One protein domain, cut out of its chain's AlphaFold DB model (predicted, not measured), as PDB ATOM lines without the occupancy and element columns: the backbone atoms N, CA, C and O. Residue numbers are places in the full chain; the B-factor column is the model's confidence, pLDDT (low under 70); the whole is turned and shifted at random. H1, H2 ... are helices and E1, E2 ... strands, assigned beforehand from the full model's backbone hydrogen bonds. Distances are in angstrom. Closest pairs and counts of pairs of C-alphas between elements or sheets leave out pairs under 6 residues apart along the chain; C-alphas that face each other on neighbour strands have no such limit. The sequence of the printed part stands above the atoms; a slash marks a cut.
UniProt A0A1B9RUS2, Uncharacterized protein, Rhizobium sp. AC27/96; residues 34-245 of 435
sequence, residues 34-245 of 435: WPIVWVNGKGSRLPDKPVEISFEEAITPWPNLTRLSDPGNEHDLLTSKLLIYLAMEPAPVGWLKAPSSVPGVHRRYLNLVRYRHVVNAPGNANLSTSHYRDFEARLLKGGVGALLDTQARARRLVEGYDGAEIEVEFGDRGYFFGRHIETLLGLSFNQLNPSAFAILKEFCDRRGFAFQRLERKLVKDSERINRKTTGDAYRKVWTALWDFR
ATOM      1  N   TRP A  34     -26.922  64.179  11.462       96.19
ATOM      2  CA  TRP A  34     -25.722  64.981  11.268       96.19
ATOM      3  C   TRP A  34     -25.337  64.973   9.791       96.19
ATOM      4  O   TRP A  34     -24.880  63.936   9.298       96.19
ATOM      5  N   PRO A  35     -25.499  66.098   9.073       94.62
ATOM      6  CA  PRO A  35     -24.919  66.259   7.751       94.62
ATOM      7  C   PRO A  35     -23.421  66.557   7.897       94.62
ATOM      8  O   PRO A  35     -23.018  67.554   8.499       94.62
ATOM      9  N   ILE A  36     -22.585  65.676   7.356       92.31
ATOM     10  CA  ILE A  36     -21.127  65.791   7.406       92.31
ATOM     11  C   ILE A  36     -20.614  66.145   6.015       92.31
ATOM     12  O   ILE A  36     -20.855  65.426   5.042       92.31
ATOM     13  N   VAL A  37     -19.878  67.247   5.936       88.62
ATOM     14  CA  VAL A  37     -19.267  67.774   4.715       88.62
ATOM     15  C   VAL A  37     -17.753  67.773   4.899       88.62
ATOM     16  O   VAL A  37     -17.259  68.022   5.992       88.62
ATOM     17  N   TRP A  38     -16.982  67.491   3.850       79.50
ATOM     18  CA  TRP A  38     -15.533  67.690   3.901       79.50
ATOM     19  C   TRP A  38     -15.152  68.935   3.132       79.50
ATOM     20  O   TRP A  38     -15.455  69.061   1.945       79.50
ATOM     21  N   VAL A  39     -14.404  69.815   3.780       67.50
ATOM     22  CA  VAL A  39     -13.739  70.917   3.095       67.50
ATOM     23  C   VAL A  39     -12.309  70.460   2.820       67.50
ATOM     24  O   VAL A  39     -11.422  70.610   3.658       67.50
ATOM     25  N   ASN A  40     -12.075  69.830   1.665       60.06
ATOM     26  CA  ASN A  40     -10.708  69.524   1.244       60.06
ATOM     27  C   ASN A  40      -9.963  70.845   1.022       60.06
ATOM     28  O   ASN A  40     -10.228  71.554   0.054       60.06
ATOM     29  N   GLY A  41      -8.975  71.148   1.868       51.34
ATOM     30  CA  GLY A  41      -8.111  72.331   1.738       51.34
ATOM     31  C   GLY A  41      -7.211  72.347   0.490       51.34
ATOM     32  O   GLY A  41      -6.343  73.205   0.377       51.34
ATOM     33  N   LYS A  42      -7.376  71.399  -0.446       45.56
ATOM     34  CA  LYS A  42      -6.589  71.288  -1.680       45.56
ATOM     35  C   LYS A  42      -7.484  70.975  -2.882       45.56
ATOM     36  O   LYS A  42      -7.660  69.819  -3.242       45.56
ATOM     37  N   GLY A  43      -8.030  72.016  -3.507       43.66
ATOM     38  CA  GLY A  43      -8.295  72.086  -4.954       43.66
ATOM     39  C   GLY A  43      -9.232  71.070  -5.628       43.66
ATOM     40  O   GLY A  43      -9.400  71.167  -6.844       43.66
ATOM     41  N   SER A  44      -9.860  70.118  -4.927       42.69
ATOM     42  CA  SER A  44     -10.855  69.235  -5.550       42.69
ATOM     43  C   SER A  44     -12.116  70.042  -5.861       42.69
ATOM     44  O   SER A  44     -12.858  70.426  -4.962       42.69
ATOM     45  N   ARG A  45     -12.344  70.320  -7.149       44.91
ATOM     46  CA  ARG A  45     -13.401  71.211  -7.670       44.91
ATOM     47  C   ARG A  45     -14.845  70.743  -7.437       44.91
ATOM     48  O   ARG A  45     -15.761  71.414  -7.899       44.91
ATOM     49  N   LEU A  46     -15.072  69.637  -6.734       48.38
ATOM     50  CA  LEU A  46     -16.408  69.205  -6.337       48.38
ATOM     51  C   LEU A  46     -16.396  68.865  -4.841       48.38
ATOM     52  O   LEU A  46     -15.542  68.077  -4.428       48.38
ATOM     53  N   PRO A  47     -17.291  69.456  -4.026       53.41
ATOM     54  CA  PRO A  47     -17.487  69.002  -2.657       53.41
ATOM     55  C   PRO A  47     -17.950  67.544  -2.696       53.41
ATOM     56  O   PRO A  47     -18.836  67.191  -3.480       53.41
ATOM     57  N   ASP A  48     -17.347  66.692  -1.865       64.81
ATOM     58  CA  ASP A  48     -17.869  65.344  -1.656       64.81
ATOM     59  C   ASP A  48     -19.348  65.453  -1.262       64.81
ATOM     60  O   ASP A  48     -19.726  66.314  -0.461       64.81
ATOM     61  N   LYS A  49     -20.197  64.594  -1.843       80.00
ATOM     62  CA  LYS A  49     -21.619  64.537  -1.486       80.00
ATOM     63  C   LYS A  49     -21.727  64.424   0.045       80.00
ATOM     64  O   LYS A  49     -21.103  63.510   0.593       80.00
ATOM     65  N   PRO A  50     -22.505  65.296   0.720       84.25
ATOM     66  CA  PRO A  50     -22.656  65.241   2.166       84.25
ATOM     67  C   PRO A  50     -23.041  63.837   2.622       84.25
ATOM     68  O   PRO A  50     -23.907  63.187   2.023       84.25
ATOM     69  N   VAL A  51     -22.379  63.367   3.671       91.94
ATOM     70  CA  VAL A  51     -22.691  62.095   4.314       91.94
ATOM     71  C   VAL A  51     -23.611  62.391   5.488       91.94
ATOM     72  O   VAL A  51     -23.214  63.083   6.419       91.94
ATOM     73  N   GLU A  52     -24.838  61.878   5.451       95.12
ATOM     74  CA  GLU A  52     -25.778  61.994   6.568       95.12
ATOM     75  C   GLU A  52     -25.612  60.804   7.522       95.12
ATOM     76  O   GLU A  52     -25.642  59.647   7.093       95.12
ATOM     77  N   ILE A  53     -25.448  61.087   8.813       96.19
ATOM     78  CA  ILE A  53     -25.533  60.094   9.888       96.19
ATOM     79  C   ILE A  53     -26.867  60.267  10.601       96.19
ATOM     80  O   ILE A  53     -27.163  61.353  11.088       96.19
ATOM     81  N   SER A  54     -27.648  59.193  10.682       95.94
ATOM     82  CA  SER A  54     -28.887  59.129  11.456       95.94
ATOM     83  C   SER A  54     -28.616  58.437  12.787       95.94
ATOM     84  O   SER A  54     -28.041  57.356  12.802       95.94
ATOM     85  N   PHE A  55     -29.064  59.031  13.890       97.19
ATOM     86  CA  PHE A  55     -29.052  58.424  15.225       97.19
ATOM     87  C   PHE A  55     -30.401  57.788  15.594       97.19
ATOM     88  O   PHE A  55     -30.544  57.230  16.670       97.19
ATOM     89  N   GLU A  56     -31.375  57.802  14.680       96.19
ATOM     90  CA  GLU A  56     -32.678  57.122  14.806       96.19
ATOM     91  C   GLU A  56     -32.605  55.621  14.469       96.19
ATOM     92  O   GLU A  56     -33.549  55.030  13.942       96.19
ATOM     93  N   GLU A  57     -31.446  55.003  14.681       95.81
ATOM     94  CA  GLU A  57     -31.201  53.612  14.309       95.81
ATOM     95  C   GLU A  57     -31.715  52.660  15.389       95.81
ATOM     96  O   GLU A  57     -31.459  52.849  16.580       95.81
ATOM     97  N   ALA A  58     -32.401  51.596  14.972       96.69
ATOM     98  CA  ALA A  58     -32.873  50.558  15.878       96.69
ATOM     99  C   ALA A  58     -31.700  49.759  16.474       96.69
ATOM    100  O   ALA A  58     -30.769  49.348  15.764       96.69
ATOM    101  N   ILE A  59     -31.750  49.515  17.782       95.69
ATOM    102  CA  ILE A  59     -30.742  48.757  18.530       95.69
ATOM    103  C   ILE A  59     -31.262  47.345  18.817       95.69
ATOM    104  O   ILE A  59     -30.629  46.334  18.489       95.69
ATOM    105  N   THR A  60     -32.441  47.252  19.412       96.44
ATOM    106  CA  THR A  60     -33.078  45.975  19.727       96.44
ATOM    107  C   THR A  60     -34.090  45.603  18.644       96.44
ATOM    108  O   THR A  60     -34.685  46.484  18.027       96.44
ATOM    109  N   PRO A  61     -34.266  44.305  18.354       96.50
ATOM    110  CA  PRO A  61     -35.318  43.856  17.455       96.50
ATOM    111  C   PRO A  61     -36.685  43.926  18.149       96.50
ATOM    112  O   PRO A  61     -36.770  43.967  19.380       96.50
ATOM    113  N   TRP A  62     -37.752  43.829  17.359       95.75
ATOM    114  CA  TRP A  62     -39.079  43.472  17.858       95.75
ATOM    115  C   TRP A  62     -39.017  42.166  18.696       95.75
ATOM    116  O   TRP A  62     -38.198  41.285  18.387       95.75
ATOM    117  N   PRO A  63     -39.820  42.012  19.772       95.25
ATOM    118  CA  PRO A  63     -40.889  42.907  20.254       95.25
ATOM    119  C   PRO A  63     -40.408  44.112  21.059       95.25
ATOM    120  O   PRO A  63     -41.107  45.112  21.162       95.25
ATOM    121  N   ASN A  64     -39.182  44.063  21.571       95.62
ATOM    122  CA  ASN A  64     -38.642  45.094  22.453       95.62
ATOM    123  C   ASN A  64     -37.906  46.172  21.657       95.62
ATOM    124  O   ASN A  64     -36.776  46.510  22.001       95.62
ATOM    125  N   LEU A  65     -38.490  46.641  20.553       95.88
ATOM    126  CA  LEU A  65     -37.851  47.591  19.646       95.88
ATOM    127  C   LEU A  65     -37.526  48.895  20.385       95.88
ATOM    128  O   LEU A  65     -38.418  49.570  20.884       95.88
ATOM    129  N   THR A  66     -36.247  49.255  20.402       97.19
ATOM    130  CA  THR A  66     -35.747  50.540  20.898       97.19
ATOM    131  C   THR A  66     -34.757  51.113  19.896       97.19
ATOM    132  O   THR A  66     -34.075  50.379  19.165       97.19
ATOM    133  N   ARG A  67     -34.687  52.434  19.844       97.75
ATOM    134  CA  ARG A  67     -33.784  53.211  19.001       97.75
ATOM    135  C   ARG A  67     -32.683  53.831  19.835       97.75
ATOM    136  O   ARG A  67     -32.841  54.082  21.025       97.75
ATOM    137  N   LEU A  68     -31.568  54.130  19.181       97.50
ATOM    138  CA  LEU A  68     -30.461  54.847  19.808       97.50
ATOM    139  C   LEU A  68     -30.872  56.237  20.312       97.50
ATOM    140  O   LEU A  68     -30.317  56.700  21.296       97.50
ATOM    141  N   SER A  69     -31.852  56.873  19.678       97.12
ATOM    142  CA  SER A  69     -32.432  58.159  20.073       97.12
ATOM    143  C   SER A  69     -33.421  58.093  21.245       97.12
ATOM    144  O   SER A  69     -33.827  59.147  21.732       97.12
ATOM    145  N   ASP A  70     -33.824  56.900  21.698       97.19
ATOM    146  CA  ASP A  70     -34.800  56.772  22.784       97.19
ATOM    147  C   ASP A  70     -34.179  57.165  24.141       97.19
ATOM    148  O   ASP A  70     -32.998  56.890  24.371       97.19
ATOM    149  N   PRO A  71     -34.960  57.723  25.093       95.56
ATOM    150  CA  PRO A  71     -34.441  58.207  26.380       95.56
ATOM    151  C   PRO A  71     -33.653  57.171  27.196       95.56
ATOM    152  O   PRO A  71     -32.715  57.520  27.903       95.56
ATOM    153  N   GLY A  72     -33.993  55.883  27.081       95.06
ATOM    154  CA  GLY A  72     -33.278  54.803  27.773       95.06
ATOM    155  C   GLY A  72     -31.858  54.539  27.253       95.06
ATOM    156  O   GLY A  72     -31.101  53.834  27.912       95.06
ATOM    157  N   ASN A  73     -31.492  55.104  26.098       97.12
ATOM    158  CA  ASN A  73     -30.221  54.877  25.407       97.12
ATOM    159  C   ASN A  73     -29.360  56.154  25.321       97.12
ATOM    160  O   ASN A  73     -28.452  56.237  24.492       97.12
ATOM    161  N   GLU A  74     -29.613  57.150  26.179       96.25
ATOM    162  CA  GLU A  74     -28.937  58.454  26.147       96.25
ATOM    163  C   GLU A  74     -27.407  58.335  26.224       96.25
ATOM    164  O   GLU A  74     -26.695  58.947  25.428       96.25
ATOM    165  N   HIS A  75     -26.881  57.489  27.113       97.00
ATOM    166  CA  HIS A  75     -25.435  57.270  27.238       97.00
ATOM    167  C   HIS A  75     -24.817  56.687  25.956       97.00
ATOM    168  O   HIS A  75     -23.697  57.043  25.574       97.00
ATOM    169  N   ASP A  76     -25.545  55.822  25.252       98.25
ATOM    170  CA  ASP A  76     -25.098  55.244  23.989       98.25
ATOM    171  C   ASP A  76     -25.170  56.248  22.843       98.25
ATOM    172  O   ASP A  76     -24.237  56.332  22.035       98.25
ATOM    173  N   LEU A  77     -26.233  57.052  22.789       97.94
ATOM    174  CA  LEU A  77     -26.362  58.162  21.846       97.94
ATOM    175  C   LEU A  77     -25.201  59.142  22.010       97.94
ATOM    176  O   LEU A  77     -24.535  59.497  21.030       97.94
ATOM    177  N   LEU A  78     -24.937  59.525  23.256       97.25
ATOM    178  CA  LEU A  78     -23.876  60.434  23.655       97.25
ATOM    179  C   LEU A  78     -22.504  59.903  23.236       97.25
ATOM    180  O   LEU A  78     -21.748  60.591  22.546       97.25
ATOM    181  N   THR A  79     -22.214  58.642  23.563       98.12
ATOM    182  CA  THR A  79     -20.965  57.975  23.174       98.12
ATOM    183  C   THR A  79     -20.807  57.907  21.658       98.12
ATOM    184  O   THR A  79     -19.737  58.210  21.136       98.12
ATOM    185  N   SER A  80     -21.868  57.559  20.925       98.06
ATOM    186  CA  SER A  80     -21.850  57.477  19.459       98.06
ATOM    187  C   SER A  80     -21.506  58.825  18.818       98.06
ATOM    188  O   SER A  80     -20.641  58.898  17.939       98.06
ATOM    189  N   LYS A  81     -22.136  59.904  19.298       98.06
ATOM    190  CA  LYS A  81     -21.887  61.283  18.856       98.06
ATOM    191  C   LYS A  81     -20.460  61.736  19.168       98.06
ATOM    192  O   LYS A  81     -19.768  62.217  18.271       98.06
ATOM    193  N   LEU A  82     -19.992  61.521  20.400       97.56
ATOM    194  CA  LEU A  82     -18.631  61.877  20.817       97.56
ATOM    195  C   LEU A  82     -17.568  61.085  20.050       97.56
ATOM    196  O   LEU A  82     -16.591  61.670  19.595       97.56
ATOM    197  N   LEU A  83     -17.769  59.783  19.825       97.38
ATOM    198  CA  LEU A  83     -16.847  58.976  19.023       97.38
ATOM    199  C   LEU A  83     -16.747  59.485  17.585       97.38
ATOM    200  O   LEU A  83     -15.644  59.539  17.052       97.38
ATOM    201  N   ILE A  84     -17.861  59.871  16.953       97.19
ATOM    202  CA  ILE A  84     -17.838  60.459  15.605       97.19
ATOM    203  C   ILE A  84     -17.097  61.794  15.613       97.19
ATOM    204  O   ILE A  84     -16.242  62.007  14.754       97.19
ATOM    205  N   TYR A  85     -17.398  62.666  16.578       96.31
ATOM    206  CA  TYR A  85     -16.736  63.961  16.721       96.31
ATOM    207  C   TYR A  85     -15.217  63.790  16.854       96.31
ATOM    208  O   TYR A  85     -14.461  64.326  16.048       96.31
ATOM    209  N   LEU A  86     -14.774  62.958  17.801       95.31
ATOM    210  CA  LEU A  86     -13.358  62.677  18.051       95.31
ATOM    211  C   LEU A  86     -12.683  62.008  16.849       95.31
ATOM    212  O   LEU A  86     -11.550  62.345  16.522       95.31
ATOM    213  N   ALA A  87     -13.379  61.114  16.139       95.38
ATOM    214  CA  ALA A  87     -12.856  60.460  14.938       95.38
ATOM    215  C   ALA A  87     -12.530  61.436  13.802       95.38
ATOM    216  O   ALA A  87     -11.637  61.154  12.996       95.38
ATOM    217  N   MET A  88     -13.271  62.544  13.740       93.69
ATOM    218  CA  MET A  88     -13.200  63.585  12.714       93.69
ATOM    219  C   MET A  88     -12.237  64.723  13.062       93.69
ATOM    220  O   MET A  88     -11.973  65.574  12.210       93.69
ATOM    221  N   GLU A  89     -11.712  64.766  14.287       90.69
ATOM    222  CA  GLU A  89     -10.702  65.749  14.666       90.69
ATOM    223  C   GLU A  89      -9.408  65.576  13.846       90.69
ATOM    224  O   GLU A  89      -9.106  64.491  13.340       90.69
ATOM    225  N   PRO A  90      -8.591  66.630  13.702       86.38
ATOM    226  CA  PRO A  90      -7.258  66.484  13.138       86.38
ATOM    227  C   PRO A  90      -6.402  65.497  13.944       86.38
ATOM    228  O   PRO A  90      -6.566  65.325  15.158       86.38
ATOM    229  N   ALA A  91      -5.427  64.881  13.275       83.56
ATOM    230  CA  ALA A  91      -4.374  64.147  13.969       83.56
ATOM    231  C   ALA A  91      -3.658  65.082  14.975       83.56
ATOM    232  O   ALA A  91      -3.453  66.259  14.665       83.56
ATOM    233  N   PRO A  92      -3.259  64.592  16.164       87.25
ATOM    234  CA  PRO A  92      -3.210  63.181  16.560       87.25
ATOM    235  C   PRO A  92      -4.503  62.631  17.187       87.25
ATOM    236  O   PRO A  92      -4.531  61.450  17.515       87.25
ATOM    237  N   VAL A  93      -5.543  63.452  17.383       87.38
ATOM    238  CA  VAL A  93      -6.769  63.033  18.088       87.38
ATOM    239  C   VAL A  93      -7.655  62.176  17.188       87.38
ATOM    240  O   VAL A  93      -8.001  61.054  17.555       87.38
ATOM    241  N   GLY A  94      -8.012  62.685  16.010       89.31
ATOM    242  CA  GLY A  94      -8.837  61.930  15.075       89.31
ATOM    243  C   GLY A  94      -8.022  61.042  14.145       89.31
ATOM    244  O   GLY A  94      -6.814  61.202  13.947       89.31
ATOM    245  N   TRP A  95      -8.711  60.053  13.579       92.94
ATOM    246  CA  TRP A  95      -8.104  58.982  12.782       92.94
ATOM    247  C   TRP A  95      -8.786  58.769  11.428       92.94
ATOM    248  O   TRP A  95      -8.349  57.916  10.644       92.94
ATOM    249  N   LEU A  96      -9.865  59.500  11.133       91.25
ATOM    250  CA  LEU A  96     -10.532  59.423   9.838       91.25
ATOM    251  C   LEU A  96      -9.839  60.310   8.809       91.25
ATOM    252  O   LEU A  96      -9.490  61.455   9.064       91.25
ATOM    253  N   LYS A  97      -9.668  59.754   7.608       87.31
ATOM    254  CA  LYS A  97      -9.060  60.448   6.464       87.31
ATOM    255  C   LYS A  97     -10.087  60.965   5.452       87.31
ATOM    256  O   LYS A  97      -9.705  61.656   4.519       87.31
ATOM    257  N   ALA A  98     -11.357  60.570   5.591       87.00
ATOM    258  CA  ALA A  98     -12.435  60.928   4.671       87.00
ATOM    259  C   ALA A  98     -13.821  60.788   5.340       87.00
ATOM    260  O   ALA A  98     -14.007  59.853   6.133       87.00
ATOM    261  N   PRO A  99     -14.831  61.600   4.961       85.62
ATOM    262  CA  PRO A  99     -16.196  61.515   5.506       85.62
ATOM    263  C   PRO A  99     -16.887  60.196   5.204       85.62
ATOM    264  O   PRO A  99     -17.675  59.696   6.001       85.62
ATOM    265  N   SER A 100     -16.572  59.599   4.053       88.44
ATOM    266  CA  SER A 100     -17.116  58.305   3.634       88.44
ATOM    267  C   SER A 100     -16.816  57.181   4.637       88.44
ATOM    268  O   SER A 100     -17.473  56.140   4.618       88.44
ATOM    269  N   SER A 101     -15.858  57.390   5.547       91.06
ATOM    270  CA  SER A 101     -15.522  56.454   6.621       91.06
ATOM    271  C   SER A 101     -16.363  56.629   7.894       91.06
ATOM    272  O   SER A 101     -16.411  55.693   8.699       91.06
ATOM    273  N   VAL A 102     -17.055  57.762   8.078       94.12
ATOM    274  CA  VAL A 102     -17.856  58.053   9.283       94.12
ATOM    275  C   VAL A 102     -18.999  57.057   9.489       94.12
ATOM    276  O   VAL A 102     -19.090  56.511  10.593       94.12
ATOM    277  N   PRO A 103     -19.807  56.695   8.466       94.69
ATOM    278  CA  PRO A 103     -20.844  55.677   8.636       94.69
ATOM    279  C   PRO A 103     -20.263  54.344   9.110       94.69
ATOM    280  O   PRO A 103     -20.903  53.595   9.844       94.69
ATOM    281  N   GLY A 104     -19.017  54.050   8.728       93.00
ATOM    282  CA  GLY A 104     -18.290  52.881   9.200       93.00
ATOM    283  C   GLY A 104     -17.978  52.928  10.697       93.00
ATOM    284  O   GLY A 104     -18.052  51.885  11.339       93.00
ATOM    285  N   VAL A 105     -17.620  54.084  11.261       95.38
ATOM    286  CA  VAL A 105     -17.395  54.239  12.712       95.38
ATOM    287  C   VAL A 105     -18.714  54.094  13.460       95.38
ATOM    288  O   VAL A 105     -18.830  53.204  14.303       95.38
ATOM    289  N   HIS A 106     -19.722  54.875  13.064       96.88
ATOM    290  CA  HIS A 106     -21.050  54.855  13.673       96.88
ATOM    291  C   HIS A 106     -21.655  53.444  13.683       96.88
ATOM    292  O   HIS A 106     -21.993  52.913  14.737       96.88
ATOM    293  N   ARG A 107     -21.690  52.769  12.527       95.50
ATOM    294  CA  ARG A 107     -22.247  51.413  12.400       95.50
ATOM    295  C   ARG A 107     -21.508  50.378  13.250       95.50
ATOM    296  O   ARG A 107     -22.118  49.413  13.706       95.50
ATOM    297  N   ARG A 108     -20.188  50.497  13.425       95.69
ATOM    298  CA  ARG A 108     -19.428  49.538  14.247       95.69
ATOM    299  C   ARG A 108     -19.697  49.751  15.733       95.69
ATOM    300  O   ARG A 108     -19.887  48.754  16.421       95.69
ATOM    301  N   TYR A 109     -19.782  51.003  16.188       98.00
ATOM    302  CA  TYR A 109     -20.218  51.302  17.552       98.00
ATOM    303  C   TYR A 109     -21.658  50.837  17.790       98.00
ATOM    304  O   TYR A 109     -21.909  50.096  18.728       98.00
ATOM    305  N   LEU A 110     -22.579  51.131  16.871       97.44
ATOM    306  CA  LEU A 110     -23.963  50.666  16.958       97.44
ATOM    307  C   LEU A 110     -24.052  49.139  17.095       97.44
ATOM    308  O   LEU A 110     -24.796  48.628  17.920       97.44
ATOM    309  N   ASN A 111     -23.249  48.381  16.347       97.00
ATOM    310  CA  ASN A 111     -23.199  46.924  16.501       97.00
ATOM    311  C   ASN A 111     -22.636  46.462  17.852       97.00
ATOM    312  O   ASN A 111     -23.039  45.401  18.321       97.00
ATOM    313  N   LEU A 112     -21.732  47.227  18.469       97.81
ATOM    314  CA  LEU A 112     -21.287  46.967  19.838       97.81
ATOM    315  C   LEU A 112     -22.425  47.204  20.839       97.81
ATOM    316  O   LEU A 112     -22.630  46.364  21.709       97.81
ATOM    317  N   VAL A 113     -23.212  48.272  20.674       98.25
ATOM    318  CA  VAL A 113     -24.414  48.522  21.492       98.25
ATOM    319  C   VAL A 113     -25.417  47.373  21.330       98.25
ATOM    320  O   VAL A 113     -25.854  46.766  22.301       98.25
ATOM    321  N   ARG A 114     -25.709  46.963  20.091       97.69
ATOM    322  CA  ARG A 114     -26.596  45.818  19.814       97.69
ATOM    323  C   ARG A 114     -26.087  44.516  20.434       97.69
ATOM    324  O   ARG A 114     -26.883  43.734  20.944       97.69
ATOM    325  N   TYR A 115     -24.775  44.278  20.389       97.62
ATOM    326  CA  TYR A 115     -24.143  43.147  21.064       97.62
ATOM    327  C   TYR A 115     -24.316  43.226  22.584       97.62
ATOM    328  O   TYR A 115     -24.685  42.231  23.201       97.62
ATOM    329  N   ARG A 116     -24.114  44.406  23.179       97.75
ATOM    330  CA  ARG A 116     -24.312  44.652  24.611       97.75
ATOM    331  C   ARG A 116     -25.710  44.252  25.076       97.75
ATOM    332  O   ARG A 116     -25.819  43.558  26.080       97.75
ATOM    333  N   HIS A 117     -26.753  44.562  24.308       96.81
ATOM    334  CA  HIS A 117     -28.107  44.078  24.612       96.81
ATOM    335  C   HIS A 117     -28.237  42.552  24.535       96.81
ATOM    336  O   HIS A 117     -28.941  41.966  25.350       96.81
ATOM    337  N   VAL A 118     -27.553  41.882  23.600       96.00
ATOM    338  CA  VAL A 118     -27.564  40.408  23.502       96.00
ATOM    339  C   VAL A 118     -26.925  39.753  24.731       96.00
ATOM    340  O   VAL A 118     -27.355  38.675  25.135       96.00
ATOM    341  N   VAL A 119     -25.918  40.391  25.332       97.19
ATOM    342  CA  VAL A 119     -25.226  39.891  26.534       97.19
ATOM    343  C   VAL A 119     -25.677  40.570  27.832       97.19
ATOM    344  O   VAL A 119     -25.048  40.376  28.866       97.19
ATOM    345  N   ASN A 120     -26.777  41.331  27.798       97.06
ATOM    346  CA  ASN A 120     -27.348  42.054  28.941       97.06
ATOM    347  C   ASN A 120     -26.358  42.994  29.663       97.06
ATOM    348  O   ASN A 120     -26.357  43.089  30.889       97.06
ATOM    349  N   ALA A 121     -25.520  43.706  28.906       97.56
ATOM    350  CA  ALA A 121     -24.597  44.718  29.416       97.56
ATOM    351  C   ALA A 121     -25.173  46.136  29.190       97.56
ATOM    352  O   ALA A 121     -25.084  46.651  28.070       97.56
ATOM    353  N   PRO A 122     -25.760  46.785  30.217       96.44
ATOM    354  CA  PRO A 122     -26.553  48.004  30.035       96.44
ATOM    355  C   PRO A 122     -25.729  49.230  29.626       96.44
ATOM    356  O   PRO A 122     -26.277  50.098  28.963       96.44
ATOM    357  N   GLY A 123     -24.430  49.272  29.938       97.50
ATOM    358  CA  GLY A 123     -23.484  50.343  29.594       97.50
ATOM    359  C   GLY A 123     -22.141  49.796  29.096       97.50
ATOM    360  O   GLY A 123     -21.816  48.622  29.312       97.50
ATOM    361  N   ASN A 124     -21.326  50.635  28.457       98.31
ATOM    362  CA  ASN A 124     -19.919  50.326  28.190       98.31
ATOM    363  C   ASN A 124     -19.141  50.129  29.501       98.31
ATOM    364  O   ASN A 124     -18.233  49.297  29.548       98.31
ATOM    365  N   ALA A 125     -19.545  50.808  30.577       98.00
ATOM    366  CA  ALA A 125     -19.020  50.612  31.927       98.00
ATOM    367  C   ALA A 125     -19.237  49.189  32.477       98.00
ATOM    368  O   ALA A 125     -18.494  48.738  33.346       98.00
ATOM    369  N   ASN A 126     -20.220  48.448  31.950       98.31
ATOM    370  CA  ASN A 126     -20.504  47.062  32.339       98.31
ATOM    371  C   ASN A 126     -19.759  46.028  31.482       98.31
ATOM    372  O   ASN A 126     -19.887  44.821  31.710       98.31
ATOM    373  N   LEU A 127     -18.996  46.468  30.479       98.25
ATOM    374  CA  LEU A 127     -18.188  45.569  29.668       98.25
ATOM    375  C   LEU A 127     -17.011  45.025  30.481       98.25
ATOM    376  O   LEU A 127     -16.459  45.676  31.360       98.25
ATOM    377  N   SER A 128     -16.585  43.814  30.142       97.50
ATOM    378  CA  SER A 128     -15.485  43.121  30.808       97.50
ATOM    379  C   SER A 128     -14.624  42.394  29.779       97.50
ATOM    380  O   SER A 128     -15.011  42.227  28.617       97.50
ATOM    381  N   THR A 129     -13.472  41.883  30.212       96.44
ATOM    382  CA  THR A 129     -12.613  41.059  29.356       96.44
ATOM    383  C   THR A 129     -13.334  39.811  28.834       96.44
ATOM    384  O   THR A 129     -13.066  39.385  27.711       96.44
ATOM    385  N   SER A 130     -14.272  39.229  29.596       96.75
ATOM    386  CA  SER A 130     -15.066  38.086  29.122       96.75
ATOM    387  C   SER A 130     -16.027  38.483  28.002       96.75
ATOM    388  O   SER A 130     -16.129  37.746  27.024       96.75
ATOM    389  N   HIS A 131     -16.652  39.663  28.083       97.81
ATOM    390  CA  HIS A 131     -17.470  40.205  26.995       97.81
ATOM    391  C   HIS A 131     -16.639  40.443  25.732       97.81
ATOM    392  O   HIS A 131     -17.056  40.070  24.643       97.81
ATOM    393  N   TYR A 132     -15.431  40.996  25.852       96.56
ATOM    394  CA  TYR A 132     -14.563  41.160  24.682       96.56
ATOM    395  C   TYR A 132     -14.199  39.818  24.028       96.56
ATOM    396  O   TYR A 132     -14.251  39.689  22.804       96.56
ATOM    397  N   ARG A 133     -13.887  38.795  24.837       94.56
ATOM    398  CA  ARG A 133     -13.587  37.443  24.340       94.56
ATOM    399  C   ARG A 133     -14.775  36.806  23.626       94.56
ATOM    400  O   ARG A 133     -14.597  36.236  22.552       94.56
ATOM    401  N   ASP A 134     -15.972  36.917  24.194       95.75
ATOM    402  CA  ASP A 134     -17.202  36.425  23.566       95.75
ATOM    403  C   ASP A 134     -17.527  37.201  22.277       95.75
ATOM    404  O   ASP A 134     -17.786  36.585  21.243       95.75
ATOM    405  N   PHE A 135     -17.421  38.535  22.296       95.12
ATOM    406  CA  PHE A 135     -17.570  39.392  21.115       95.12
ATOM    407  C   PHE A 135     -16.664  38.925  19.974       95.12
ATOM    408  O   PHE A 135     -17.118  38.728  18.844       95.12
ATOM    409  N   GLU A 136     -15.381  38.715  20.267       91.69
ATOM    410  CA  GLU A 136     -14.401  38.278  19.283       91.69
ATOM    411  C   GLU A 136     -14.676  36.859  18.781       91.69
ATOM    412  O   GLU A 136     -14.680  36.636  17.569       91.69
ATOM    413  N   ALA A 137     -14.988  35.920  19.675       90.50
ATOM    414  CA  ALA A 137     -15.329  34.549  19.309       90.50
ATOM    415  C   ALA A 137     -16.553  34.487  18.379       90.50
ATOM    416  O   ALA A 137     -16.537  33.773  17.372       90.50
ATOM    417  N   ARG A 138     -17.604  35.273  18.656       91.38
ATOM    418  CA  ARG A 138     -18.797  35.361  17.796       91.38
ATOM    419  C   ARG A 138     -18.476  35.983  16.445       91.38
ATOM    420  O   ARG A 138     -18.869  35.437  15.412       91.38
ATOM    421  N   LEU A 139     -17.734  37.091  16.442       88.75
ATOM    422  CA  LEU A 139     -17.339  37.763  15.208       88.75
ATOM    423  C   LEU A 139     -16.470  36.834  14.337       88.75
ATOM    424  O   LEU A 139     -16.656  36.798  13.123       88.75
ATOM    425  N   LEU A 140     -15.571  36.045  14.937       83.88
ATOM    426  CA  LEU A 140     -14.754  35.043  14.239       83.88
ATOM    427  C   LEU A 140     -15.599  33.900  13.665       83.88
ATOM    428  O   LEU A 140     -15.374  33.481  12.529       83.88
ATOM    429  N   LYS A 141     -16.583  33.415  14.429       85.31
ATOM    430  CA  LYS A 141     -17.436  32.282  14.045       85.31
ATOM    431  C   LYS A 141     -18.350  32.593  12.859       85.31
ATOM    432  O   LYS A 141     -18.559  31.728  12.015       85.31
ATOM    433  N   GLY A 142     -18.915  33.798  12.784       81.62
ATOM    434  CA  GLY A 142     -19.914  34.112  11.753       81.62
ATOM    435  C   GLY A 142     -20.109  35.596  11.465       81.62
ATOM    436  O   GLY A 142     -21.181  35.996  11.005       81.62
ATOM    437  N   GLY A 143     -19.102  36.422  11.750       87.19
ATOM    438  CA  GLY A 143     -19.156  37.862  11.538       87.19
ATOM    439  C   GLY A 143     -20.267  38.527  12.347       87.19
ATOM    440  O   GLY A 143     -20.625  38.101  13.444       87.19
ATOM    441  N   VAL A 144     -20.830  39.596  11.783       88.44
ATOM    442  CA  VAL A 144     -21.897  40.378  12.427       88.44
ATOM    443  C   VAL A 144     -23.160  39.544  12.655       88.44
ATOM    444  O   VAL A 144     -23.850  39.739  13.651       88.44
ATOM    445  N   GLY A 145     -23.438  38.576  11.778       88.25
ATOM    446  CA  GLY A 145     -24.612  37.719  11.915       88.25
ATOM    447  C   GLY A 145     -24.585  36.861  13.180       88.25
ATOM    448  O   GLY A 145     -25.586  36.769  13.887       88.25
ATOM    449  N   ALA A 146     -23.422  36.285  13.502       88.94
ATOM    450  CA  ALA A 146     -23.222  35.545  14.750       88.94
ATOM    451  C   ALA A 146     -23.141  36.468  15.975       88.94
ATOM    452  O   ALA A 146     -23.586  36.088  17.055       88.94
ATOM    453  N   LEU A 147     -22.612  37.685  15.810       91.44
ATOM    454  CA  LEU A 147     -22.565  38.680  16.880       91.44
ATOM    455  C   LEU A 147     -23.969  39.073  17.369       91.44
ATOM    456  O   LEU A 147     -24.181  39.220  18.569       91.44
ATOM    457  N   LEU A 148     -24.913  39.239  16.438       93.88
ATOM    458  CA  LEU A 148     -26.240  39.805  16.709       93.88
ATOM    459  C   LEU A 148     -27.375  38.774  16.726       93.88
ATOM    460  O   LEU A 148     -28.538  39.166  16.836       93.88
ATOM    461  N   ASP A 149     -27.045  37.488  16.592       92.81
ATOM    462  CA  ASP A 149     -27.997  36.382  16.465       92.81
ATOM    463  C   ASP A 149     -29.083  36.650  15.408       92.81
ATOM    464  O   ASP A 149     -30.295  36.622  15.653       92.81
ATOM    465  N   THR A 150     -28.641  36.979  14.190       94.00
ATOM    466  CA  THR A 150     -29.549  37.392  13.106       94.00
ATOM    467  C   THR A 150     -30.569  36.318  12.748       94.00
ATOM    468  O   THR A 150     -31.649  36.641  12.262       94.00
ATOM    469  N   GLN A 151     -30.242  35.047  12.995       94.75
ATOM    470  CA  GLN A 151     -31.143  33.933  12.738       94.75
ATOM    471  C   GLN A 151     -32.331  33.949  13.704       94.75
ATOM    472  O   GLN A 151     -33.471  33.883  13.246       94.75
ATOM    473  N   ALA A 152     -32.094  34.096  15.012       95.62
ATOM    474  CA  ALA A 152     -33.180  34.192  15.987       95.62
ATOM    475  C   ALA A 152     -34.029  35.456  15.791       95.62
ATOM    476  O   ALA A 152     -35.237  35.430  16.013       95.62
ATOM    477  N   ARG A 153     -33.423  36.567  15.351       95.94
ATOM    478  CA  ARG A 153     -34.169  37.789  14.994       95.94
ATOM    479  C   ARG A 153     -35.107  37.560  13.806       95.94
ATOM    480  O   ARG A 153     -36.270  37.934  13.880       95.94
ATOM    481  N   ALA A 154     -34.623  36.910  12.747       95.62
ATOM    482  CA  ALA A 154     -35.439  36.585  11.579       95.62
ATOM    483  C   ALA A 154     -36.600  35.635  11.920       95.62
ATOM    484  O   ALA A 154     -37.713  35.870  11.466       95.62
ATOM    485  N   ARG A 155     -36.364  34.602  12.747       97.31
ATOM    486  CA  ARG A 155     -37.434  33.691  13.204       97.31
ATOM    487  C   ARG A 155     -38.509  34.427  13.992       97.31
ATOM    488  O   ARG A 155     -39.669  34.327  13.628       97.31
ATOM    489  N   ARG A 156     -38.113  35.229  14.986       96.38
ATOM    490  CA  ARG A 156     -39.057  36.006  15.804       96.38
ATOM    491  C   ARG A 156     -39.907  36.959  14.977       96.38
ATOM    492  O   ARG A 156     -41.090  37.094  15.241       96.38
ATOM    493  N   LEU A 157     -39.316  37.599  13.969       95.38
ATOM    494  CA  LEU A 157     -40.067  38.458  13.055       95.38
ATOM    495  C   LEU A 157     -41.133  37.668  12.280       95.38
ATOM    496  O   LEU A 157     -42.266  38.120  12.164       95.38
ATOM    497  N   VAL A 158     -40.763  36.497  11.753       95.38
ATOM    498  CA  VAL A 158     -41.689  35.611  11.032       95.38
ATOM    499  C   VAL A 158     -42.798  35.112  11.957       95.38
ATOM    500  O   VAL A 158     -43.963  35.170  11.583       95.38
ATOM    501  N   GLU A 159     -42.449  34.678  13.167       96.19
ATOM    502  CA  GLU A 159     -43.395  34.215  14.187       96.19
ATOM    503  C   GLU A 159     -44.369  35.326  14.599       96.19
ATOM    504  O   GLU A 159     -45.574  35.097  14.605       96.19
ATOM    505  N   GLY A 160     -43.874  36.540  14.858       95.69
ATOM    506  CA  GLY A 160     -44.716  37.687  15.204       95.69
ATOM    507  C   GLY A 160     -45.652  38.103  14.068       95.69
ATOM    508  O   GLY A 160     -46.792  38.484  14.318       95.69
ATOM    509  N   TYR A 161     -45.223  37.973  12.811       94.06
ATOM    510  CA  TYR A 161     -46.115  38.190  11.669       94.06
ATOM    511  C   TYR A 161     -47.161  37.077  11.528       94.06
ATOM    512  O   TYR A 161     -48.346  37.356  11.354       94.06
ATOM    513  N   ASP A 162     -46.742  35.810  11.601       94.12
ATOM    514  CA  ASP A 162     -47.644  34.658  11.493       94.12
ATOM    515  C   ASP A 162     -48.680  34.645  12.637       94.12
ATOM    516  O   ASP A 162     -49.820  34.234  12.415       94.12
ATOM    517  N   GLY A 163     -48.314  35.155  13.817       95.56
ATOM    518  CA  GLY A 163     -49.193  35.369  14.971       95.56
ATOM    519  C   GLY A 163     -50.036  36.650  14.934       95.56
ATOM    520  O   GLY A 163     -50.774  36.899  15.881       95.56
ATOM    521  N   ALA A 164     -49.950  37.453  13.865       93.25
ATOM    522  CA  ALA A 164     -50.622  38.750  13.727       93.25
ATOM    523  C   ALA A 164     -50.279  39.777  14.833       93.25
ATOM    524  O   ALA A 164     -51.056  40.687  15.110       93.25
ATOM    525  N   GLU A 165     -49.101  39.656  15.446       94.62
ATOM    526  CA  GLU A 165     -48.570  40.615  16.426       94.62
ATOM    527  C   GLU A 165     -47.831  41.786  15.757       94.62
ATOM    528  O   GLU A 165     -47.570  42.813  16.387       94.62
ATOM    529  N   ILE A 166     -47.466  41.628  14.481       92.38
ATOM    530  CA  ILE A 166     -46.731  42.618  13.693       92.38
ATOM    531  C   ILE A 166     -47.451  42.862  12.375       92.38
ATOM    532  O   ILE A 166     -47.647  41.942  11.582       92.38
ATOM    533  N   GLU A 167     -47.720  44.129  12.082       86.88
ATOM    534  CA  GLU A 167     -48.073  44.559  10.735       86.88
ATOM    535  C   GLU A 167     -46.808  44.937   9.956       86.88
ATOM    536  O   GLU A 167     -45.991  45.771  10.367       86.88
ATOM    537  N   VAL A 168     -46.625  44.281   8.811       82.75
ATOM    538  CA  VAL A 168     -45.524  44.575   7.896       82.75
ATOM    539  C   VAL A 168     -46.029  45.503   6.807       82.75
ATOM    540  O   VAL A 168     -46.858  45.123   5.983       82.75
ATOM    541  N   GLU A 169     -45.474  46.708   6.780       81.81
ATOM    542  CA  GLU A 169     -45.608  47.614   5.649       81.81
ATOM    543  C   GLU A 169     -44.739  47.129   4.484       81.81
ATOM    544  O   GLU A 169     -43.523  46.943   4.613       81.81
ATOM    545  N   PHE A 170     -45.370  46.940   3.327       78.06
ATOM    546  CA  PHE A 170     -44.683  46.651   2.075       78.06
ATOM    547  C   PHE A 170     -44.374  47.964   1.359       78.06
ATOM    548  O   PHE A 170     -45.195  48.878   1.345       78.06
ATOM    549  N   GLY A 171     -43.198  48.060   0.735       71.19
ATOM    550  CA  GLY A 171     -42.883  49.227  -0.097       71.19
ATOM    551  C   GLY A 171     -43.792  49.322  -1.330       71.19
ATOM    552  O   GLY A 171     -44.464  48.352  -1.679       71.19
ATOM    553  N   ASP A 172     -43.718  50.440  -2.060       68.06
ATOM    554  CA  ASP A 172     -44.565  50.813  -3.221       68.06
ATOM    555  C   ASP A 172     -44.686  49.770  -4.357       68.06
ATOM    556  O   ASP A 172     -45.454  49.939  -5.300       68.06
ATOM    557  N   ARG A 173     -43.900  48.690  -4.312       71.88
ATOM    558  CA  ARG A 173     -43.889  47.590  -5.289       71.88
ATOM    559  C   ARG A 173     -44.212  46.222  -4.673       71.88
ATOM    560  O   ARG A 173     -43.902  45.199  -5.277       71.88
ATOM    561  N   GLY A 174     -44.778  46.193  -3.465       70.56
ATOM    562  CA  GLY A 174     -45.138  44.958  -2.761       70.56
ATOM    563  C   GLY A 174     -43.936  44.133  -2.290       70.56
ATOM    564  O   GLY A 174     -44.057  42.929  -2.072       70.56
ATOM    565  N   TYR A 175     -42.753  44.749  -2.175       79.75
ATOM    566  CA  TYR A 175     -41.550  44.044  -1.741       79.75
ATOM    567  C   TYR A 175     -41.496  43.926  -0.218       79.75
ATOM    568  O   TYR A 175     -41.686  44.912   0.490       79.75
ATOM    569  N   PHE A 176     -41.128  42.736   0.266       76.12
ATOM    570  CA  PHE A 176     -40.893  42.468   1.692       76.12
ATOM    571  C   PHE A 176     -39.619  43.149   2.244       76.12
ATOM    572  O   PHE A 176     -39.325  43.089   3.430       76.12
ATOM    573  N   PHE A 177     -38.830  43.813   1.395       74.75
ATOM    574  CA  PHE A 177     -37.648  44.560   1.820       74.75
ATOM    575  C   PHE A 177     -37.967  46.043   1.977       74.75
ATOM    576  O   PHE A 177     -38.454  46.686   1.050       74.75
ATOM    577  N   GLY A 178     -37.603  46.604   3.128       81.19
ATOM    578  CA  GLY A 178     -37.719  48.031   3.382       81.19
ATOM    579  C   GLY A 178     -37.137  48.433   4.730       81.19
ATOM    580  O   GLY A 178     -36.798  47.587   5.560       81.19
ATOM    581  N   ARG A 179     -37.060  49.749   4.950       85.56
ATOM    582  CA  ARG A 179     -36.578  50.337   6.208       85.56
ATOM    583  C   ARG A 179     -37.401  49.869   7.413       85.56
ATOM    584  O   ARG A 179     -36.846  49.728   8.497       85.56
ATOM    585  N   HIS A 180     -38.691  49.587   7.216       89.44
ATOM    586  CA  HIS A 180     -39.568  49.039   8.254       89.44
ATOM    587  C   HIS A 180     -39.079  47.676   8.755       89.44
ATOM    588  O   HIS A 180     -38.839  47.508   9.945       89.44
ATOM    589  N   ILE A 181     -38.797  46.730   7.852       91.19
ATOM    590  CA  ILE A 181     -38.267  45.416   8.243       91.19
ATOM    591  C   ILE A 181     -36.868  45.517   8.865       91.19
ATOM    592  O   ILE A 181     -36.600  44.843   9.856       91.19
ATOM    593  N   GLU A 182     -35.980  46.373   8.347       91.62
ATOM    594  CA  GLU A 182     -34.672  46.614   8.987       91.62
ATOM    595  C   GLU A 182     -34.828  47.163  10.412       91.62
ATOM    596  O   GLU A 182     -34.088  46.778  11.321       91.62
ATOM    597  N   THR A 183     -35.829  48.023  10.618       94.19
ATOM    598  CA  THR A 183     -36.185  48.562  11.933       94.19
ATOM    599  C   THR A 183     -36.666  47.443  12.852       94.19
ATOM    600  O   THR A 183     -36.126  47.296  13.944       94.19
ATOM    601  N   LEU A 184     -37.590  46.590  12.398       95.38
ATOM    602  CA  LEU A 184     -38.100  45.455  13.180       95.38
ATOM    603  C   LEU A 184     -37.015  44.411  13.498       95.38
ATOM    604  O   LEU A 184     -37.001  43.843  14.589       95.38
ATOM    605  N   LEU A 185     -36.063  44.183  12.589       94.75
ATOM    606  CA  LEU A 185     -34.887  43.339  12.840       94.75
ATOM    607  C   LEU A 185     -33.854  44.020  13.753       94.75
ATOM    608  O   LEU A 185     -32.957  43.356  14.288       94.75
ATOM    609  N   GLY A 186     -33.928  45.339  13.914       94.56
ATOM    610  CA  GLY A 186     -32.930  46.132  14.619       94.56
ATOM    611  C   GLY A 186     -31.560  46.125  13.938       94.56
ATOM    612  O   GLY A 186     -30.549  46.159  14.636       94.56
ATOM    613  N   LEU A 187     -31.499  45.965  12.610       92.25
ATOM    614  CA  LEU A 187     -30.267  45.930  11.805       92.25
ATOM    615  C   LEU A 187     -30.566  46.038  10.307       92.25
ATOM    616  O   LEU A 187     -31.642  45.666   9.846       92.25
ATOM    617  N   SER A 188     -29.573  46.473   9.529       89.06
ATOM    618  CA  SER A 188     -29.699  46.528   8.073       89.06
ATOM    619  C   SER A 188     -29.522  45.153   7.424       89.06
ATOM    620  O   SER A 188     -28.745  44.318   7.897       89.06
ATOM    621  N   PHE A 189     -30.169  44.920   6.283       86.44
ATOM    622  CA  PHE A 189     -30.155  43.623   5.591       86.44
ATOM    623  C   PHE A 189     -28.749  43.147   5.205       86.44
ATOM    624  O   PHE A 189     -28.479  41.948   5.186       86.44
ATOM    625  N   ASN A 190     -27.817  44.073   4.957       83.38
ATOM    626  CA  ASN A 190     -26.409  43.758   4.679       83.38
ATOM    627  C   ASN A 190     -25.648  43.155   5.882       83.38
ATOM    628  O   ASN A 190     -24.483  42.788   5.734       83.38
ATOM    629  N   GLN A 191     -26.274  43.082   7.058       86.88
ATOM    630  CA  GLN A 191     -25.720  42.486   8.274       86.88
ATOM    631  C   GLN A 191     -26.267  41.077   8.541       86.88
ATOM    632  O   GLN A 191     -25.782  40.414   9.457       86.88
ATOM    633  N   LEU A 192     -27.257  40.617   7.765       87.44
ATOM    634  CA  LEU A 192     -27.813  39.273   7.894       87.44
ATOM    635  C   LEU A 192     -26.819  38.216   7.412       87.44
ATOM    636  O   LEU A 192     -26.192  38.356   6.361       87.44
ATOM    637  N   ASN A 193     -26.710  37.121   8.164       85.75
ATOM    638  CA  ASN A 193     -26.039  35.921   7.675       85.75
ATOM    639  C   ASN A 193     -26.934  35.144   6.679       85.75
ATOM    640  O   ASN A 193     -28.151  35.357   6.642       85.75
ATOM    641  N   PRO A 194     -26.357  34.215   5.888       85.62
ATOM    642  CA  PRO A 194     -27.119  33.433   4.912       85.62
ATOM    643  C   PRO A 194     -28.298  32.665   5.520       85.62
ATOM    644  O   PRO A 194     -29.355  32.583   4.906       85.62
ATOM    645  N   SER A 195     -28.152  32.154   6.746       88.81
ATOM    646  CA  SER A 195     -29.210  31.410   7.438       88.81
ATOM    647  C   SER A 195     -30.415  32.285   7.795       88.81
ATOM    648  O   SER A 195     -31.550  31.870   7.586       88.81
ATOM    649  N   ALA A 196     -30.194  33.503   8.297       91.44
ATOM    650  CA  ALA A 196     -31.266  34.460   8.566       91.44
ATOM    651  C   ALA A 196     -31.961  34.896   7.273       91.44
ATOM    652  O   ALA A 196     -33.185  34.978   7.218       91.44
ATOM    653  N   PHE A 197     -31.181  35.117   6.216       89.81
ATOM    654  CA  PHE A 197     -31.713  35.457   4.902       89.81
ATOM    655  C   PHE A 197     -32.582  34.335   4.319       89.81
ATOM    656  O   PHE A 197     -33.650  34.611   3.782       89.81
ATOM    657  N   ALA A 198     -32.158  33.075   4.465       90.06
ATOM    658  CA  ALA A 198     -32.925  31.913   4.022       90.06
ATOM    659  C   ALA A 198     -34.291  31.818   4.719       90.06
ATOM    660  O   ALA A 198     -35.280  31.554   4.047       90.06
ATOM    661  N   ILE A 199     -34.358  32.110   6.024       94.50
ATOM    662  CA  ILE A 199     -35.621  32.129   6.786       94.50
ATOM    663  C   ILE A 199     -36.581  33.190   6.238       94.50
ATOM    664  O   ILE A 199     -37.738  32.888   5.962       94.50
ATOM    665  N   LEU A 200     -36.103  34.425   6.049       92.44
ATOM    666  CA  LEU A 200     -36.943  35.507   5.521       92.44
ATOM    667  C   LEU A 200     -37.394  35.223   4.086       92.44
ATOM    668  O   LEU A 200     -38.527  35.531   3.722       92.44
ATOM    669  N   LYS A 201     -36.520  34.614   3.278       90.50
ATOM    670  CA  LYS A 201     -36.848  34.217   1.911       90.50
ATOM    671  C   LYS A 201     -37.926  33.138   1.888       90.50
ATOM    672  O   LYS A 201     -38.915  33.308   1.189       90.50
ATOM    673  N   GLU A 202     -37.759  32.067   2.664       93.38
ATOM    674  CA  GLU A 202     -38.750  30.992   2.766       93.38
ATOM    675  C   GLU A 202     -40.110  31.551   3.191       93.38
ATOM    676  O   GLU A 202     -41.129  31.244   2.579       93.38
ATOM    677  N   PHE A 203     -40.125  32.434   4.189       92.75
ATOM    678  CA  PHE A 203     -41.339  33.118   4.612       92.75
ATOM    679  C   PHE A 203     -42.019  33.880   3.458       92.75
ATOM    680  O   PHE A 203     -43.226  33.738   3.260       92.75
ATOM    681  N   CYS A 204     -41.254  34.634   2.664       90.44
ATOM    682  CA  CYS A 204     -41.795  35.365   1.516       90.44
ATOM    683  C   CYS A 204     -42.322  34.432   0.428       90.44
ATOM    684  O   CYS A 204     -43.418  34.662  -0.079       90.44
ATOM    685  N   ASP A 205     -41.579  33.366   0.119       90.69
ATOM    686  CA  ASP A 205     -41.968  32.354  -0.865       90.69
ATOM    687  C   ASP A 205     -43.306  31.699  -0.454       90.69
ATOM    688  O   ASP A 205     -44.214  31.579  -1.275       90.69
ATOM    689  N   ARG A 206     -43.486  31.364   0.836       93.69
ATOM    690  CA  ARG A 206     -44.743  30.796   1.372       93.69
ATOM    691  C   ARG A 206     -45.929  31.759   1.302       93.69
ATOM    692  O   ARG A 206     -47.058  31.317   1.116       93.69
ATOM    693  N   ARG A 207     -45.693  33.058   1.488       89.31
ATOM    694  CA  ARG A 207     -46.742  34.093   1.490       89.31
ATOM    695  C   ARG A 207     -47.000  34.700   0.106       89.31
ATOM    696  O   ARG A 207     -47.881  35.543  -0.027       89.31
ATOM    697  N   GLY A 208     -46.251  34.281  -0.917       88.25
ATOM    698  CA  GLY A 208     -46.334  34.845  -2.266       88.25
ATOM    699  C   GLY A 208     -45.818  36.284  -2.358       88.25
ATOM    700  O   GLY A 208     -46.169  37.005  -3.291       88.25
ATOM    701  N   PHE A 209     -45.002  36.727  -1.397       87.56
ATOM    702  CA  PHE A 209     -44.438  38.072  -1.407       87.56
ATOM    703  C   PHE A 209     -43.268  38.162  -2.373       87.56
ATOM    704  O   PHE A 209     -42.403  37.286  -2.434       87.56
ATOM    705  N   ALA A 210     -43.191  39.283  -3.088       82.88
ATOM    706  CA  ALA A 210     -42.039  39.564  -3.916       82.88
ATOM    707  C   ALA A 210     -40.824  39.807  -3.009       82.88
ATOM    708  O   ALA A 210     -40.703  40.816  -2.309       82.88
ATOM    709  N   PHE A 211     -39.888  38.868  -3.031       79.50
ATOM    710  CA  PHE A 211     -38.621  39.019  -2.343       79.50
ATOM    711  C   PHE A 211     -37.664  39.755  -3.276       79.50
ATOM    712  O   PHE A 211     -37.116  39.163  -4.208       79.50
ATOM    713  N   GLN A 212     -37.501  41.071  -3.081       69.56
ATOM    714  CA  GLN A 212     -36.575  41.850  -3.900       69.56
ATOM    715  C   GLN A 212     -35.190  41.215  -3.794       69.56
ATOM    716  O   GLN A 212     -34.547  41.247  -2.744       69.56
ATOM    717  N   ARG A 213     -34.732  40.613  -4.895       54.72
ATOM    718  CA  ARG A 213     -33.393  40.050  -4.998       54.72
ATOM    719  C   ARG A 213     -32.438  41.224  -4.790       54.72
ATOM    720  O   ARG A 213     -32.179  41.998  -5.709       54.72
ATOM    721  N   LEU A 214     -31.905  41.378  -3.580       52.44
ATOM    722  CA  LEU A 214     -30.657  42.096  -3.349       52.44
ATOM    723  C   LEU A 214     -29.542  41.273  -4.023       52.44
ATOM    724  O   LEU A 214     -28.642  40.737  -3.394       52.44
ATOM    725  N   GLU A 215     -29.594  41.198  -5.356       42.81
ATOM    726  CA  GLU A 215     -28.493  40.833  -6.248       42.81
ATOM    727  C   GLU A 215     -27.367  41.872  -6.201       42.81
ATOM    728  O   GLU A 215     -26.351  41.741  -6.883       42.81
ATOM    729  N   ARG A 216     -27.458  42.874  -5.315       44.00
ATOM    730  CA  ARG A 216     -26.264  43.451  -4.701       44.00
ATOM    731  C   ARG A 216     -25.590  42.370  -3.872       44.00
ATOM    732  O   ARG A 216     -25.715  42.402  -2.658       44.00
ATOM    733  N   LYS A 217     -24.908  41.445  -4.564       45.66
ATOM    734  CA  LYS A 217     -24.003  40.426  -4.038       45.66
ATOM    735  C   LYS A 217     -24.414  40.062  -2.611       45.66
ATOM    736  O   LYS A 217     -23.860  40.658  -1.688       45.66
ATOM    737  N   LEU A 218     -25.328  39.096  -2.424       46.09
ATOM    738  CA  LEU A 218     -25.162  38.153  -1.306       46.09
ATOM    739  C   LEU A 218     -23.672  37.872  -1.318       46.09
ATOM    740  O   LEU A 218     -23.189  37.340  -2.319       46.09
ATOM    741  N   VAL A 219     -22.960  38.528  -0.398       46.66
ATOM    742  CA  VAL A 219     -21.534  38.815  -0.522       46.66
ATOM    743  C   VAL A 219     -20.920  37.515  -0.969       46.66
ATOM    744  O   VAL A 219     -21.108  36.557  -0.223       46.66
ATOM    745  N   LYS A 220     -20.341  37.473  -2.195       40.44
ATOM    746  CA  LYS A 220     -19.583  36.320  -2.720       40.44
ATOM    747  C   LYS A 220     -19.007  35.646  -1.500       40.44
ATOM    748  O   LYS A 220     -18.229  36.345  -0.855       40.44
ATOM    749  N   ASP A 221     -19.524  34.464  -1.180       39.56
ATOM    750  CA  ASP A 221     -19.398  33.739   0.078       39.56
ATOM    751  C   ASP A 221     -18.520  34.411   1.147       39.56
ATOM    752  O   ASP A 221     -17.365  34.762   0.908       39.56
ATOM    753  N   SER A 222     -19.069  34.569   2.350       40.56
ATOM    754  CA  SER A 222     -18.513  34.177   3.669       40.56
ATOM    755  C   SER A 222     -17.038  33.699   3.843       40.56
ATOM    756  O   SER A 222     -16.574  33.562   4.980       40.56
ATOM    757  N   GLU A 223     -16.250  33.497   2.793       39.47
ATOM    758  CA  GLU A 223     -14.854  33.097   2.745       39.47
ATOM    759  C   GLU A 223     -13.830  34.230   2.543       39.47
ATOM    760  O   GLU A 223     -12.692  34.039   2.967       39.47
ATOM    761  N   ARG A 224     -14.135  35.404   1.951       40.16
ATOM    762  CA  ARG A 224     -13.020  36.300   1.526       40.16
ATOM    763  C   ARG A 224     -13.159  37.822   1.593       40.16
ATOM    764  O   ARG A 224     -12.209  38.501   1.195       40.16
ATOM    765  N   ILE A 225     -14.224  38.407   2.155       44.22
ATOM    766  CA  ILE A 225     -14.117  39.811   2.610       44.22
ATOM    767  C   ILE A 225     -13.218  39.816   3.839       44.22
ATOM    768  O   ILE A 225     -13.688  39.598   4.950       44.22
ATOM    769  N   ASN A 226     -11.923  39.996   3.575       52.78
ATOM    770  CA  ASN A 226     -10.799  40.195   4.480       52.78
ATOM    771  C   ASN A 226     -11.224  40.187   5.955       52.78
ATOM    772  O   ASN A 226     -11.428  41.233   6.578       52.78
ATOM    773  N   ARG A 227     -11.426  38.971   6.482       60.38
ATOM    774  CA  ARG A 227     -11.836  38.696   7.865       60.38
ATOM    775  C   ARG A 227     -11.002  39.537   8.838       60.38
ATOM    776  O   ARG A 227     -11.542  40.173   9.736       60.38
ATOM    777  N   LYS A 228      -9.716  39.684   8.509       61.59
ATOM    778  CA  LYS A 228      -8.753  40.578   9.149       61.59
ATOM    779  C   LYS A 228      -9.132  42.055   9.111       61.59
ATOM    780  O   LYS A 228      -9.318  42.644  10.165       61.59
ATOM    781  N   THR A 229      -9.324  42.656   7.939       63.38
ATOM    782  CA  THR A 229      -9.647  44.093   7.843       63.38
ATOM    783  C   THR A 229     -10.986  44.437   8.494       63.38
ATOM    784  O   THR A 229     -11.107  45.485   9.128       63.38
ATOM    785  N   THR A 230     -11.991  43.567   8.363       73.81
ATOM    786  CA  THR A 230     -13.300  43.783   8.995       73.81
ATOM    787  C   THR A 230     -13.195  43.633  10.510       73.81
ATOM    788  O   THR A 230     -13.613  44.537  11.231       73.81
ATOM    789  N   GLY A 231     -12.584  42.548  10.989       81.06
ATOM    790  CA  GLY A 231     -12.371  42.282  12.408       81.06
ATOM    791  C   GLY A 231     -11.558  43.365  13.107       81.06
ATOM    792  O   GLY A 231     -12.004  43.910  14.115       81.06
ATOM    793  N   ASP A 232     -10.426  43.766  12.525       84.38
ATOM    794  CA  ASP A 232      -9.588  44.847  13.052       84.38
ATOM    795  C   ASP A 232     -10.365  46.163  13.135       84.38
ATOM    796  O   ASP A 232     -10.229  46.912  14.101       84.38
ATOM    797  N   ALA A 233     -11.242  46.441  12.167       88.00
ATOM    798  CA  ALA A 233     -12.076  47.633  12.219       88.00
ATOM    799  C   ALA A 233     -13.108  47.595  13.362       88.00
ATOM    800  O   ALA A 233     -13.408  48.649  13.920       88.00
ATOM    801  N   TYR A 234     -13.636  46.423  13.732       90.94
ATOM    802  CA  TYR A 234     -14.489  46.267  14.919       90.94
ATOM    803  C   TYR A 234     -13.684  46.353  16.222       90.94
ATOM    804  O   TYR A 234     -14.133  47.006  17.162       90.94
ATOM    805  N   ARG A 235     -12.471  45.784  16.273       90.88
ATOM    806  CA  ARG A 235     -11.566  45.921  17.430       90.88
ATOM    807  C   ARG A 235     -11.217  47.385  17.712       90.88
ATOM    808  O   ARG A 235     -11.188  47.780  18.871       90.88
ATOM    809  N   LYS A 236     -11.049  48.209  16.669       92.50
ATOM    810  CA  LYS A 236     -10.799  49.655  16.815       92.50
ATOM    811  C   LYS A 236     -11.863  50.389  17.631       92.50
ATOM    812  O   LYS A 236     -11.524  51.390  18.246       92.50
ATOM    813  N   VAL A 237     -13.114  49.918  17.661       95.38
ATOM    814  CA  VAL A 237     -14.152  50.528  18.513       95.38
ATOM    815  C   VAL A 237     -13.813  50.341  19.989       95.38
ATOM    816  O   VAL A 237     -13.862  51.300  20.745       95.38
ATOM    817  N   TRP A 238     -13.402  49.137  20.388       96.94
ATOM    818  CA  TRP A 238     -12.982  48.852  21.761       96.94
ATOM    819  C   TRP A 238     -11.751  49.663  22.165       96.94
ATOM    820  O   TRP A 238     -11.699  50.207  23.265       96.94
ATOM    821  N   THR A 239     -10.777  49.783  21.258       95.25
ATOM    822  CA  THR A 239      -9.598  50.629  21.470       95.25
ATOM    823  C   THR A 239      -9.989  52.099  21.621       95.25
ATOM    824  O   THR A 239      -9.555  52.729  22.574       95.25
ATOM    825  N   ALA A 240     -10.867  52.621  20.760       95.75
ATOM    826  CA  ALA A 240     -11.338  54.003  20.848       95.75
ATOM    827  C   ALA A 240     -12.090  54.281  22.160       95.75
ATOM    828  O   ALA A 240     -11.837  55.297  22.799       95.75
ATOM    829  N   LEU A 241     -12.965  53.370  22.605       97.75
ATOM    830  CA  LEU A 241     -13.645  53.505  23.899       97.75
ATOM    831  C   LEU A 241     -12.650  53.601  25.060       97.75
ATOM    832  O   LEU A 241     -12.834  54.415  25.959       97.75
ATOM    833  N   TRP A 242     -11.585  52.798  25.031       97.19
ATOM    834  CA  TRP A 242     -10.540  52.852  26.049       97.19
ATOM    835  C   TRP A 242      -9.711  54.137  25.968       97.19
ATOM    836  O   TRP A 242      -9.469  54.779  26.992       97.19
ATOM    837  N   ASP A 243      -9.270  54.513  24.769       95.19
ATOM    838  CA  ASP A 243      -8.401  55.670  24.545       95.19
ATOM    839  C   ASP A 243      -9.110  56.983  24.916       95.19
ATOM    840  O   ASP A 243      -8.479  57.888  25.457       95.19
ATOM    841  N   PHE A 244     -10.431  57.056  24.719       96.19
ATOM    842  CA  PHE A 244     -11.251  58.225  25.051       96.19
ATOM    843  C   PHE A 244     -12.053  58.090  26.348       96.19
ATOM    844  O   PHE A 244     -12.913  58.928  26.605       96.19
ATOM    845  N   ARG A 245     -11.776  57.095  27.201       96.25
ATOM    846  CA  ARG A 245     -12.548  56.836  28.437       96.25
ATOM    847  C   ARG A 245     -12.651  58.035  29.390       96.25
ATOM    848  O   ARG A 245     -13.634  58.160  30.102       96.25
TER     849      ARG A 245
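AT A GLANCE: This is residues 34 to 245 of the 435 residues of an uncharacterized protein of Rhizobium sp. AC27/96 (UniProt A0A1B9RUS2). Two groups of helices stand side by side: H2 runs through the larger one, with H1 along it, H7 crossing it and H3 near its last turns, while H4 and H6 lie side by side in the smaller one with H5 across H4. E3 sits between H2 and H5, and the two-stranded hairpin of E1 and E2 packs on H2, its loop sticking out at residues 41 to 46. The printed part has 212 residues, with three named strands followed by seven named helices, mostly helix; E1 and E2 form an antiparallel sheet. It is compact, with a radius of gyration of the C-alphas of 18.4 A and spans of 55 by 47 by 39 A.

IN THESE COORDINATES: Find C-alpha 34 at (-25.722, 64.981, 11.268), where E1 begins, residues 34 to 36. E2 follows at residues 51 to 54, then E3 at 58 to 60. H1, residues 71 to 88, runs 25.8 A, and H2 runs 30.0 A from C-alpha 99 at (-16.196, 61.515, 5.506) to residue 118. H3, residues 129 to 147, measures 16.1 A and has a kink of 112 degrees near residue 141. H4 is residues 150 to 162, 18.4 A; H5 is 179 to 185; H6 is 194 to 207, 19.9 A. H7, residues 227 to 243, runs 24.0 A to C-alpha 243 at (-8.401, 55.670, 24.545).

HOW THE PARTS SIT: Start at H2, the hub. H1 and H2 form a helical hairpin and touch, closest at the C-alphas of Ser 80 and His 106, 6.4 A, opposite ways at a shallow tilt of 33 degrees, only just short of steep. H7 touches H2 about perpendicular, at 80 degrees, closest at the C-alphas of Arg 108 and Tyr 234, 6.0 A. H3 only just touches H2, with 3 pairs of C-alphas within 8 A, the closest being Tyr 115 and Leu 147, 6.3 A. In the antiparallel hairpin of E1 and E2, look at N 36 and O 51, 2.8 A, within hydrogen-bond range. E3 pairs with no named strand; its closest C-alphas to H2 are Ile 59 and Arg 114, 5.2 A, and to H5 Ala 58 and Thr 183, 5.5 A. H4 and H6 touch, the same way at a shallow tilt of 16 degrees, closest at the C-alphas of Gln 151 and Ala 196, 4.2 A. H5 touches H4 about perpendicular, at 73 degrees, closest at the C-alphas of Arg 153 and Leu 185, 6.0 A. H2 is apart from H4, H5 and H6. Every O i to N i+4 pair is within hydrogen-bond range in H4, H5 and H6, against 12 of 14 in H1, 14 of 16 in H2, 13 of 15 in H3 and 11 of 13 in H7.

THE WHOLE: The C-alphas of Gly 43 and Gly 163, the two farthest apart, are 58.5 A from each other. The printed part has no cut. The links from E1 to E2, H4 to H5 and H6 to H7 are long. Confidence is under 70 at residues 39 to 48, 172 and 212 to 229.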